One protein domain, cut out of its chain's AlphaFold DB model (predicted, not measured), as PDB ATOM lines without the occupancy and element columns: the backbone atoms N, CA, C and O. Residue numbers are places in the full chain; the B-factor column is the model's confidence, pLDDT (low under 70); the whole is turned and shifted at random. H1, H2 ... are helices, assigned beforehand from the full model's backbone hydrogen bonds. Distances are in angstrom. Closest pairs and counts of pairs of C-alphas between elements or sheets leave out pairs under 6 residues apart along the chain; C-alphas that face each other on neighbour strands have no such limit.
ATOM      1  N   LYS A   4     150.702  11.297  60.863       65.38
ATOM      2  CA  LYS A   4     150.141  12.643  60.658       65.38
ATOM      3  C   LYS A   4     148.911  12.677  59.741       65.38
ATOM      4  O   LYS A   4     147.956  13.396  60.022       65.38
ATOM      5  N   THR A   5     148.920  11.919  58.645       72.81
ATOM      6  CA  THR A   5     147.835  11.944  57.646       72.81
ATOM      7  C   THR A   5     146.579  11.257  58.173       72.81
ATOM      8  O   THR A   5     145.462  11.680  57.879       72.81
ATOM      9  N   TYR A   6     146.759  10.230  59.004       77.25
ATOM     10  CA  TYR A   6     145.661   9.489  59.612       77.25
ATOM     11  C   TYR A   6     144.903  10.335  60.647       77.25
ATOM     12  O   TYR A   6     143.681  10.435  60.566       77.25
ATOM     13  N   THR A   7     145.613  11.037  61.539       80.38
ATOM     14  CA  THR A   7     144.990  11.904  62.555       80.38
ATOM     15  C   THR A   7     144.172  13.036  61.936       80.38
ATOM     16  O   THR A   7     143.059  13.307  62.383       80.38
ATOM     17  N   LYS A   8     144.671  13.665  60.863       84.69
ATOM     18  CA  LYS A   8     143.912  14.697  60.135       84.69
ATOM     19  C   LYS A   8     142.630  14.149  59.519       84.69
ATOM     20  O   LYS A   8     141.576  14.771  59.628       84.69
ATOM     21  N   LYS A   9     142.710  12.968  58.898       85.50
ATOM     22  CA  LYS A   9     141.545  12.299  58.310       85.50
ATOM     23  C   LYS A   9     140.512  11.930  59.378       85.50
ATOM     24  O   LYS A   9     139.326  12.126  59.146       85.50
ATOM     25  N   PHE A  10     140.962  11.453  60.539       86.50
ATOM     26  CA  PHE A  10     140.097  11.160  61.681       86.50
ATOM     27  C   PHE A  10     139.344  12.408  62.155       86.50
ATOM     28  O   PHE A  10     138.121  12.389  62.173       86.50
ATOM     29  N   ILE A  11     140.050  13.507  62.450       87.19
ATOM     30  CA  ILE A  11     139.425  14.748  62.945       87.19
ATOM     31  C   ILE A  11     138.402  15.290  61.943       87.19
ATOM     32  O   ILE A  11     137.309  15.685  62.332       87.19
ATOM     33  N   ARG A  12     138.738  15.279  60.647       85.88
ATOM     34  CA  ARG A  12     137.853  15.789  59.591       85.88
ATOM     35  C   ARG A  12     136.578  14.957  59.418       85.88
ATOM     36  O   ARG A  12     135.556  15.508  59.028       85.88
ATOM     37  N   ASN A  13     136.647  13.657  59.695       86.88
ATOM     38  CA  ASN A  13     135.523  12.733  59.548       86.88
ATOM     39  C   ASN A  13     134.812  12.440  60.878       86.88
ATOM     40  O   ASN A  13     133.910  11.606  60.913       86.88
ATOM     41  N   PHE A  14     135.229  13.077  61.974       86.75
ATOM     42  CA  PHE A  14     134.663  12.822  63.288       86.75
ATOM     43  C   PHE A  14     133.254  13.414  63.393       86.75
ATOM     44  O   PHE A  14     133.052  14.611  63.182       86.75
ATOM     45  N   ASN A  15     132.274  12.580  63.742       87.44
ATOM     46  CA  ASN A  15     130.901  13.020  63.955       87.44
ATOM     47  C   ASN A  15     130.683  13.373  65.429       87.44
ATOM     48  O   ASN A  15     130.503  12.492  66.263       87.44
ATOM     49  N   PHE A  16     130.650  14.666  65.741       82.88
ATOM     50  CA  PHE A  16     130.395  15.142  67.104       82.88
ATOM     51  C   PHE A  16     128.977  14.845  67.607       82.88
ATOM     52  O   PHE A  16     128.784  14.737  68.813       82.88
ATOM     53  N   SER A  17     127.994  14.709  66.709       84.06
ATOM     54  CA  SER A  17     126.597  14.457  67.096       84.06
ATOM     55  C   SER A  17     126.358  12.997  67.475       84.06
ATOM     56  O   SER A  17     125.514  12.712  68.316       84.06
ATOM     57  N   ASN A  18     127.096  12.075  66.852       85.19
ATOM     58  CA  ASN A  18     127.061  10.652  67.172       85.19
ATOM     59  C   ASN A  18     128.481  10.064  67.086       85.19
ATOM     60  O   ASN A  18     128.861   9.510  66.047       85.19
ATOM     61  N   PRO A  19     129.300  10.266  68.130       84.50
ATOM     62  CA  PRO A  19     130.691   9.851  68.119       84.50
ATOM     63  C   PRO A  19     130.817   8.331  68.255       84.50
ATOM     64  O   PRO A  19     130.246   7.721  69.152       84.50
ATOM     65  N   ASN A  20     131.606   7.716  67.371       87.38
ATOM     66  CA  ASN A  20     131.947   6.300  67.471       87.38
ATOM     67  C   ASN A  20     133.246   6.138  68.272       87.38
ATOM     68  O   ASN A  20     134.341   6.318  67.734       87.38
ATOM     69  N   TRP A  21     133.108   5.812  69.555       86.88
ATOM     70  CA  TRP A  21     134.231   5.633  70.474       86.88
ATOM     71  C   TRP A  21     134.890   4.251  70.399       86.88
ATOM     72  O   TRP A  21     136.013   4.096  70.863       86.88
ATOM     73  N   GLU A  22     134.241   3.266  69.777       83.69
ATOM     74  CA  GLU A  22     134.809   1.924  69.586       83.69
ATOM     75  C   GLU A  22     135.859   1.906  68.468       83.69
ATOM     76  O   GLU A  22     136.782   1.094  68.473       83.69
ATOM     77  N   ASN A  23     135.750   2.835  67.513       83.12
ATOM     78  CA  ASN A  23     136.654   2.947  66.370       83.12
ATOM     79  C   ASN A  23     137.633   4.121  66.518       83.12
ATOM     80  O   ASN A  23     137.765   4.978  65.634       83.12
ATOM     81  N   LEU A  24     138.297   4.194  67.672       84.81
ATOM     82  CA  LEU A  24     139.310   5.209  67.930       84.81
ATOM     83  C   LEU A  24     140.672   4.830  67.327       84.81
ATOM     84  O   LEU A  24     141.024   3.654  67.241       84.81
ATOM     85  N   PRO A  25     141.489   5.825  66.939       84.62
ATOM     86  CA  PRO A  25     142.867   5.605  66.520       84.62
ATOM     87  C   PRO A  25     143.682   4.803  67.533       84.62
ATOM     88  O   PRO A  25     143.674   5.109  68.728       84.62
ATOM     89  N   ASN A  26     144.520   3.888  67.047       81.12
ATOM     90  CA  ASN A  26     145.531   3.252  67.888       81.12
ATOM     91  C   ASN A  26     146.447   4.305  68.532       81.12
ATOM     92  O   ASN A  26     147.076   5.123  67.850       81.12
ATOM     93  N   GLY A  27     146.532   4.266  69.863       77.06
ATOM     94  CA  GLY A  27     147.281   5.239  70.656       77.06
ATOM     95  C   GLY A  27     146.476   6.470  71.082       77.06
ATOM     96  O   GLY A  27     147.045   7.372  71.694       77.06
ATOM     97  N   PHE A  28     145.167   6.531  70.816       80.00
ATOM     98  CA  PHE A  28     144.272   7.442  71.535       80.00
ATOM     99  C   PHE A  28     144.249   7.062  73.030       80.00
ATOM    100  O   PHE A  28     144.221   5.869  73.326       80.00
ATOM    101  N   PRO A  29     144.318   8.008  73.992       79.69
ATOM    102  CA  PRO A  29     144.265   9.478  73.896       79.69
ATOM    103  C   PRO A  29     145.624  10.191  73.701       79.69
ATOM    104  O   PRO A  29     145.683  11.424  73.661       79.69
ATOM    105  N   ASN A  30     146.730   9.463  73.541       81.81
ATOM    106  CA  ASN A  30     148.095  10.010  73.467       81.81
ATOM    107  C   ASN A  30     148.477  10.606  72.098       81.81
ATOM    108  O   ASN A  30     149.637  10.946  71.870       81.81
ATOM    109  N   LEU A  31     147.516  10.781  71.183       83.50
ATOM    110  CA  LEU A  31     147.760  11.390  69.873       83.50
ATOM    111  C   LEU A  31     148.389  12.782  70.010       83.50
ATOM    112  O   LEU A  31     147.794  13.693  70.596       83.50
ATOM    113  N   GLY A  32     149.581  12.953  69.443       79.88
ATOM    114  CA  GLY A  32     150.277  14.235  69.412       79.88
ATOM    115  C   GLY A  32     149.662  15.217  68.411       79.88
ATOM    116  O   GLY A  32     149.079  14.823  67.402       79.88
ATOM    117  N   LYS A  33     149.858  16.516  68.656       84.50
ATOM    118  CA  LYS A  33     149.403  17.606  67.770       84.50
ATOM    119  C   LYS A  33     150.378  17.928  66.627       84.50
ATOM    120  O   LYS A  33     150.236  18.936  65.941       84.50
ATOM    121  N   GLN A  34     151.409  17.109  66.428       81.06
ATOM    122  CA  GLN A  34     152.479  17.416  65.481       81.06
ATOM    123  C   GLN A  34     151.968  17.441  64.034       81.06
ATOM    124  O   GLN A  34     151.525  16.428  63.494       81.06
ATOM    125  N   GLY A  35     152.098  18.597  63.380       80.38
ATOM    126  CA  GLY A  35     151.676  18.802  61.990       80.38
ATOM    127  C   GLY A  35     150.186  19.107  61.809       80.38
ATOM    128  O   GLY A  35     149.734  19.188  60.665       80.38
ATOM    129  N   LEU A  36     149.438  19.279  62.903       85.31
ATOM    130  CA  LEU A  36     148.065  19.781  62.895       85.31
ATOM    131  C   LEU A  36     148.068  21.311  62.914       85.31
ATOM    132  O   LEU A  36     148.916  21.942  63.545       85.31
ATOM    133  N   THR A  37     147.111  21.907  62.214       88.88
ATOM    134  CA  THR A  37     146.806  23.332  62.357       88.88
ATOM    135  C   THR A  37     146.241  23.604  63.752       88.88
ATOM    136  O   THR A  37     145.783  22.696  64.448       88.88
ATOM    137  N   ARG A  38     146.232  24.873  64.171       88.50
ATOM    138  CA  ARG A  38     145.686  25.270  65.478       88.50
ATOM    139  C   ARG A  38     144.233  24.812  65.659       88.50
ATOM    140  O   ARG A  38     143.895  24.290  66.714       88.50
ATOM    141  N   GLN A  39     143.408  24.956  64.622       89.00
ATOM    142  CA  GLN A  39     142.004  24.539  64.639       89.00
ATOM    143  C   GLN A  39     141.857  23.020  64.763       89.00
ATOM    144  O   GLN A  39     141.125  22.551  65.629       89.00
ATOM    145  N   GLU A  40     142.593  22.242  63.963       87.50
ATOM    146  CA  GLU A  40     142.564  20.777  64.064       87.50
ATOM    147  C   GLU A  40     143.074  20.297  65.435       87.50
ATOM    148  O   GLU A  40     142.544  19.343  65.997       87.50
ATOM    149  N   GLY A  41     144.072  20.980  66.005       88.88
ATOM    150  CA  GLY A  41     144.557  20.715  67.358       88.88
ATOM    151  C   GLY A  41     143.490  20.955  68.428       88.88
ATOM    152  O   GLY A  41     143.327  20.115  69.311       88.88
ATOM    153  N   CYS A  42     142.738  22.055  68.328       88.88
ATOM    154  CA  CYS A  42     141.614  22.338  69.223       88.88
ATOM    155  C   CYS A  42     140.472  21.323  69.063       88.88
ATOM    156  O   CYS A  42     139.903  20.892  70.061       88.88
ATOM    157  N   LEU A  43     140.162  20.898  67.833       90.44
ATOM    158  CA  LEU A  43     139.172  19.843  67.592       90.44
ATOM    159  C   LEU A  43     139.616  18.517  68.213       90.44
ATOM    160  O   LEU A  43     138.821  17.851  68.867       90.44
ATOM    161  N   LEU A  44     140.891  18.154  68.066       90.38
ATOM    162  CA  LEU A  44     141.441  16.956  68.692       90.38
ATOM    163  C   LEU A  44     141.333  17.011  70.222       90.38
ATOM    164  O   LEU A  44     140.996  16.004  70.839       90.38
ATOM    165  N   ASP A  45     141.589  18.169  70.834       88.88
ATOM    166  CA  ASP A  45     141.398  18.354  72.276       88.88
ATOM    167  C   ASP A  45     139.934  18.205  72.682       88.88
ATOM    168  O   ASP A  45     139.647  17.522  73.660       88.88
ATOM    169  N   ALA A  46     139.010  18.794  71.920       88.56
ATOM    170  CA  ALA A  46     137.581  18.672  72.177       88.56
ATOM    171  C   ALA A  46     137.114  17.209  72.091       88.56
ATOM    172  O   ALA A  46     136.383  16.752  72.964       88.56
ATOM    173  N   ILE A  47     137.594  16.452  71.097       89.69
ATOM    174  CA  ILE A  47     137.308  15.015  70.958       89.69
ATOM    175  C   ILE A  47     137.854  14.236  72.160       89.69
ATOM    176  O   ILE A  47     137.149  13.407  72.730       89.69
ATOM    177  N   LYS A  48     139.096  14.513  72.582       89.38
ATOM    178  CA  LYS A  48     139.688  13.892  73.779       89.38
ATOM    179  C   LYS A  48     138.890  14.204  75.037       89.38
ATOM    180  O   LYS A  48     138.647  13.301  75.828       89.38
ATOM    181  N   LEU A  49     138.469  15.453  75.210       86.12
ATOM    182  CA  LEU A  49     137.675  15.886  76.354       86.12
ATOM    183  C   LEU A  49     136.293  15.217  76.362       86.12
ATOM    184  O   LEU A  49     135.852  14.722  77.398       86.12
ATOM    185  N   ALA A  50     135.633  15.150  75.204       86.81
ATOM    186  CA  ALA A  50     134.351  14.474  75.041       86.81
ATOM    187  C   ALA A  50     134.460  12.975  75.353       86.81
ATOM    188  O   ALA A  50     133.641  12.450  76.100       86.81
ATOM    189  N   TRP A  51     135.516  12.303  74.886       88.12
ATOM    190  CA  TRP A  51     135.769  10.906  75.241       88.12
ATOM    191  C   TRP A  51     136.019  10.729  76.743       88.12
ATOM    192  O   TRP A  51     135.413   9.873  77.379       88.12
ATOM    193  N   MET A  52     136.863  11.574  77.346       84.00
ATOM    194  CA  MET A  52     137.173  11.505  78.781       84.00
ATOM    195  C   MET A  52     135.948  11.710  79.679       84.00
ATOM    196  O   MET A  52     135.901  11.173  80.785       84.00
ATOM    197  N   THR A  53     134.977  12.505  79.233       82.38
ATOM    198  CA  THR A  53     133.778  12.847  80.012       82.38
ATOM    199  C   THR A  53     132.600  11.914  79.725       82.38
ATOM    200  O   THR A  53     131.846  11.581  80.649       82.38
ATOM    201  N   GLY A  54     132.460  11.457  78.480       78.81
ATOM    202  CA  GLY A  54     131.368  10.605  78.011       78.81
ATOM    203  C   GLY A  54     131.587   9.112  78.243       78.81
ATOM    204  O   GLY A  54     130.646   8.431  78.634       78.81
ATOM    205  N   GLU A  55     132.816   8.613  78.085       83.62
ATOM    206  CA  GLU A  55     133.096   7.173  78.091       83.62
ATOM    207  C   GLU A  55     133.692   6.661  79.401       83.62
ATOM    208  O   GLU A  55     134.492   7.328  80.061       83.62
ATOM    209  N   LEU A  56     133.348   5.423  79.767       78.56
ATOM    210  CA  LEU A  56     133.858   4.783  80.983       78.56
ATOM    211  C   LEU A  56     135.384   4.601  80.925       78.56
ATOM    212  O   LEU A  56     136.083   4.857  81.907       78.56
ATOM    213  N   GLU A  57     135.910   4.189  79.770       79.19
ATOM    214  CA  GLU A  57     137.355   4.082  79.536       79.19
ATOM    215  C   GLU A  57     138.044   5.449  79.583       79.19
ATOM    216  O   GLU A  57     139.122   5.587  80.169       79.19
ATOM    217  N   GLY A  58     137.370   6.477  79.064       78.62
ATOM    218  CA  GLY A  58     137.818   7.860  79.143       78.62
ATOM    219  C   GLY A  58     137.938   8.363  80.575       78.62
ATOM    220  O   GLY A  58     138.981   8.898  80.961       78.62
ATOM    221  N   ARG A  59     136.920   8.105  81.399       79.25
ATOM    222  CA  ARG A  59     136.917   8.456  82.825       79.25
ATOM    223  C   ARG A  59     138.001   7.717  83.603       79.25
ATOM    224  O   ARG A  59     138.667   8.326  84.438       79.25
ATOM    225  N   LYS A  60     138.226   6.429  83.315       78.56
ATOM    226  CA  LYS A  60     139.324   5.645  83.915       78.56
ATOM    227  C   LYS A  60     140.692   6.225  83.556       78.56
ATOM    228  O   LYS A  60     141.547   6.351  84.430       78.56
ATOM    229  N   SER A  61     140.889   6.605  82.292       74.88
ATOM    230  CA  SER A  61     142.124   7.245  81.830       74.88
ATOM    231  C   SER A  61     142.360   8.593  82.521       74.88
ATOM    232  O   SER A  61     143.472   8.858  82.984       74.88
ATOM    233  N   LEU A  62     141.310   9.407  82.671       76.69
ATOM    234  CA  LEU A  62     141.370  10.677  83.395       76.69
ATOM    235  C   LEU A  62     141.731  10.456  84.867       76.69
ATOM    236  O   LEU A  62     142.669  11.083  85.350       76.69
ATOM    237  N   LEU A  63     141.057   9.532  85.559       73.75
ATOM    238  CA  LEU A  63     141.351   9.200  86.956       73.75
ATOM    239  C   LEU A  63     142.810   8.782  87.144       73.75
ATOM    240  O   LEU A  63     143.487   9.340  87.997       73.75
ATOM    241  N   LEU A  64     143.322   7.871  86.312       74.94
ATOM    242  CA  LEU A  64     144.718   7.428  86.375       74.94
ATOM    243  C   LEU A  64     145.708   8.587  86.214       74.94
ATOM    244  O   LEU A  64     146.687   8.675  86.961       74.94
ATOM    245  N   ASN A  65     145.461   9.487  85.260       72.88
ATOM    246  CA  ASN A  65     146.314  10.655  85.063       72.88
ATOM    247  C   ASN A  65     146.210  11.644  86.229       72.88
ATOM    248  O   ASN A  65     147.239  12.124  86.706       72.88
ATOM    249  N   THR A  66     145.006  11.910  86.732       74.75
ATOM    250  CA  THR A  66     144.801  12.794  87.883       74.75
ATOM    251  C   THR A  66     145.451  12.226  89.139       74.75
ATOM    252  O   THR A  66     146.117  12.970  89.851       74.75
ATOM    253  N   THR A  67     145.358  10.916  89.389       75.00
ATOM    254  CA  THR A  67     146.039  10.268  90.519       75.00
ATOM    255  C   THR A  67     147.555  10.401  90.405       75.00
ATOM    256  O   THR A  67     148.205  10.715  91.395       75.00
ATOM    257  N   ARG A  68     148.135  10.233  89.209       74.75
ATOM    258  CA  ARG A  68     149.580  10.436  89.000       74.75
ATOM    259  C   ARG A  68     150.010  11.872  89.287       74.75
ATOM    260  O   ARG A  68     150.991  12.076  89.995       74.75
ATOM    261  N   VAL A  69     149.278  12.856  88.766       77.81
ATOM    262  CA  VAL A  69     149.573  14.277  89.012       77.81
ATOM    263  C   VAL A  69     149.407  14.608  90.494       77.81
ATOM    264  O   VAL A  69     150.281  15.244  91.073       77.81
ATOM    265  N   PHE A  70     148.339  14.127  91.128       81.38
ATOM    266  CA  PHE A  70     148.099  14.316  92.555       81.38
ATOM    267  C   PHE A  70     149.220  13.714  93.408       81.38
ATOM    268  O   PHE A  70     149.721  14.384  94.305       81.38
ATOM    269  N   LEU A  71     149.670  12.495  93.092       80.94
ATOM    270  CA  LEU A  71     150.793  11.860  93.781       80.94
ATOM    271  C   LEU A  71     152.074  12.691  93.651       80.94
ATOM    272  O   LEU A  71     152.728  12.947  94.658       80.94
ATOM    273  N   LEU A  72     152.397  13.179  92.449       80.81
ATOM    274  CA  LEU A  72     153.565  14.038  92.236       80.81
ATOM    275  C   LEU A  72     153.475  15.343  93.034       80.81
ATOM    276  O   LEU A  72     154.424  15.705  93.724       80.81
ATOM    277  N   VAL A  73     152.329  16.025  92.987       82.06
ATOM    278  CA  VAL A  73     152.106  17.261  93.750       82.06
ATOM    279  C   VAL A  73     152.202  16.992  95.252       82.06
ATOM    280  O   VAL A  73     152.881  17.735  95.957       82.06
ATOM    281  N   SER A  74     151.596  15.908  95.743       80.69
ATOM    282  CA  SER A  74     151.665  15.532  97.157       80.69
ATOM    283  C   SER A  74     153.103  15.268  97.613       80.69
ATOM    284  O   SER A  74     153.503  15.744  98.671       80.69
ATOM    285  N   ALA A  75     153.916  14.604  96.784       81.88
ATOM    286  CA  ALA A  75     155.316  14.337  97.087       81.88
ATOM    287  C   ALA A  75     156.130  15.637  97.172       81.88
ATOM    288  O   ALA A  75     156.916  15.810  98.102       81.88
ATOM    289  N   ILE A  76     155.899  16.580  96.251       85.06
ATOM    290  CA  ILE A  76     156.540  17.902  96.273       85.06
ATOM    291  C   ILE A  76     156.167  18.666  97.547       85.06
ATOM    292  O   ILE A  76     157.045  19.233  98.195       85.06
ATOM    293  N   VAL A  77     154.887  18.661  97.934       85.62
ATOM    294  CA  VAL A  77     154.423  19.327  99.161       85.62
ATOM    295  C   VAL A  77     155.081  18.713 100.396       85.62
ATOM    296  O   VAL A  77     155.607  19.451 101.226       85.62
ATOM    297  N   VAL A  78     155.127  17.381 100.503       84.56
ATOM    298  CA  VAL A  78     155.768  16.689 101.633       84.56
ATOM    299  C   VAL A  78     157.250  17.062 101.734       84.56
ATOM    300  O   VAL A  78     157.699  17.488 102.797       84.56
ATOM    301  N   ILE A  79     157.996  16.997 100.626       84.19
ATOM    302  CA  ILE A  79     159.418  17.377 100.595       84.19
ATOM    303  C   ILE A  79     159.599  18.853 100.973       84.19
ATOM    304  O   ILE A  79     160.479  19.180 101.768       84.19
ATOM    305  N   GLY A  80     158.744  19.740 100.457       79.94
ATOM    306  CA  GLY A  80     158.765  21.164 100.785       79.94
ATOM    307  C   GLY A  80     158.530  21.427 102.274       79.94
ATOM    308  O   GLY A  80     159.267  22.197 102.884       79.94
ATOM    309  N   THR A  81     157.553  20.752 102.886       79.12
ATOM    310  CA  THR A  81     157.266  20.896 104.324       79.12
ATOM    311  C   THR A  81     158.389  20.360 105.212       79.12
ATOM    312  O   THR A  81     158.757  21.027 106.177       79.12
ATOM    313  N   LEU A  82     158.988  19.215 104.867       74.62
ATOM    314  CA  LEU A  82     160.126  18.653 105.602       74.62
ATOM    315  C   LEU A  82     161.378  19.533 105.466       74.62
ATOM    316  O   LEU A  82     162.061  19.790 106.454       74.62
ATOM    317  N   GLY A  83     161.646  20.068 104.271       73.50
ATOM    318  CA  GLY A  83     162.731  21.028 104.053       73.50
ATOM    319  C   GLY A  83     162.545  22.321 104.854       73.50
ATOM    320  O   GLY A  83     163.500  22.839 105.429       73.50
ATOM    321  N   LEU A  84     161.305  22.813 104.966       64.69
ATOM    322  CA  LEU A  84     160.983  23.995 105.767       64.69
ATOM    323  C   LEU A  84     161.164  23.748 107.275       64.69
ATOM    324  O   LEU A  84     161.599  24.643 107.997       64.69
ATOM    325  N   GLN A  85     160.851  22.541 107.757       64.81
ATOM    326  CA  GLN A  85     161.074  22.145 109.153       64.81
ATOM    327  C   GLN A  85     162.564  22.037 109.498       64.81
ATOM    328  O   GLN A  85     162.946  22.411 110.599       64.81
ATOM    329  N   LEU A  86     163.408  21.599 108.559       60.28
ATOM    330  CA  LEU A  86     164.864  21.544 108.746       60.28
ATOM    331  C   LEU A  86     165.527  22.934 108.731       60.28
ATOM    332  O   LEU A  86     166.561  23.124 109.364       60.28
ATOM    333  N   LEU A  87     164.934  23.910 108.032       61.28
ATOM    334  CA  LEU A  87     165.387  25.310 108.020       61.28
ATOM    335  C   LEU A  87     164.866  26.126 109.214       61.28
ATOM    336  O   LEU A  87     165.480  27.127 109.587       61.28
ATOM    337  N   ARG A  88     163.761  25.704 109.843       57.28
ATOM    338  CA  ARG A  88     163.340  26.197 111.160       57.28
ATOM    339  C   ARG A  88     164.252  25.594 112.231       57.28
ATOM    340  O   ARG A  88     163.894  24.640 112.913       57.28
TER     341      ARG A  88
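AT A GLANCE: This is residues 4 to 88 of the 118 residues of an uncharacterized protein of Candidatus Woesebacteria bacterium RIFCSPLOWO2_01_FULL_39_25 (UniProt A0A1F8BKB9). A small head made of two crossing helices, H1 and H2, and the long link between them has a long helical arm, H3, which leaves the head at the corner where H2 ends. H2 and H3 make an L, and residues 64 to 88, of which 64 to 87 belong to H3, stick out free. The printed part has 85 residues with three named helices, H1, H2 and H3 in that order along the chain, and no named strand; its class is all helix. The whole is extended, with a radius of gyration of the C-alphas of 18.4 A and spans of 60 by 29 by 20 A, the arm making the length.

HOW THE PARTS SIT: The printed part begins with H1, residues 4 to 13. It touches H2, residues 38 to 54, with residues 40 to 44 of H2 alone. The closest C-alphas of the two are those of Ile 11 and Leu 44, 6.5 A apart. Their lines stand at a steep tilt of 66 degrees, and they run the same way. H2 and H3, residues 56 to 87, touch only at the corner by their link, with residues 51 to 53 of H2 and 58 to 62 of H3 alone. Their closest C-alphas are those of Met 52 and Gly 58, 3.7 A apart. Their lines stand about perpendicular, at 83 degrees. H1 and H3 are apart. In H1, H2 and H3 every pair of backbone O of residue i and N of residue i+4 is within hydrogen-bond range.

IN THESE COORDINATES: H1 runs from Lys 4, whose C-alpha is at (150.141, 12.643, 60.658), to Asn 13, over 14.7 A. Residues 14 to 37 hold no named element. H2 runs from Arg 38, with its C-alpha at (145.686, 25.270, 65.478), to Gly 54, over 24.0 A. H3, the longest helix with 32 residues, runs from Leu 56 to Leu 87 over 46.3 A and ends with C-alpha 87 at (165.387, 25.310, 108.020).

THE WHOLE: The two C-alphas farthest apart are those of Asn 13 and Arg 88, at 60.2 A. Without the residues that stand free, the body has 60 residues, spans 29 by 23 by 19 A and has a radius of gyration of 11.0 A. The link from H1 to H2 is long, with 24 residues, and the link from H2 to H3 is tight, with 1 residue. The printed part has no cut. The mean pLDDT of the printed part is 81.2; this predicted model has low confidence, under 70, at residue 4 and residues 84 to 88.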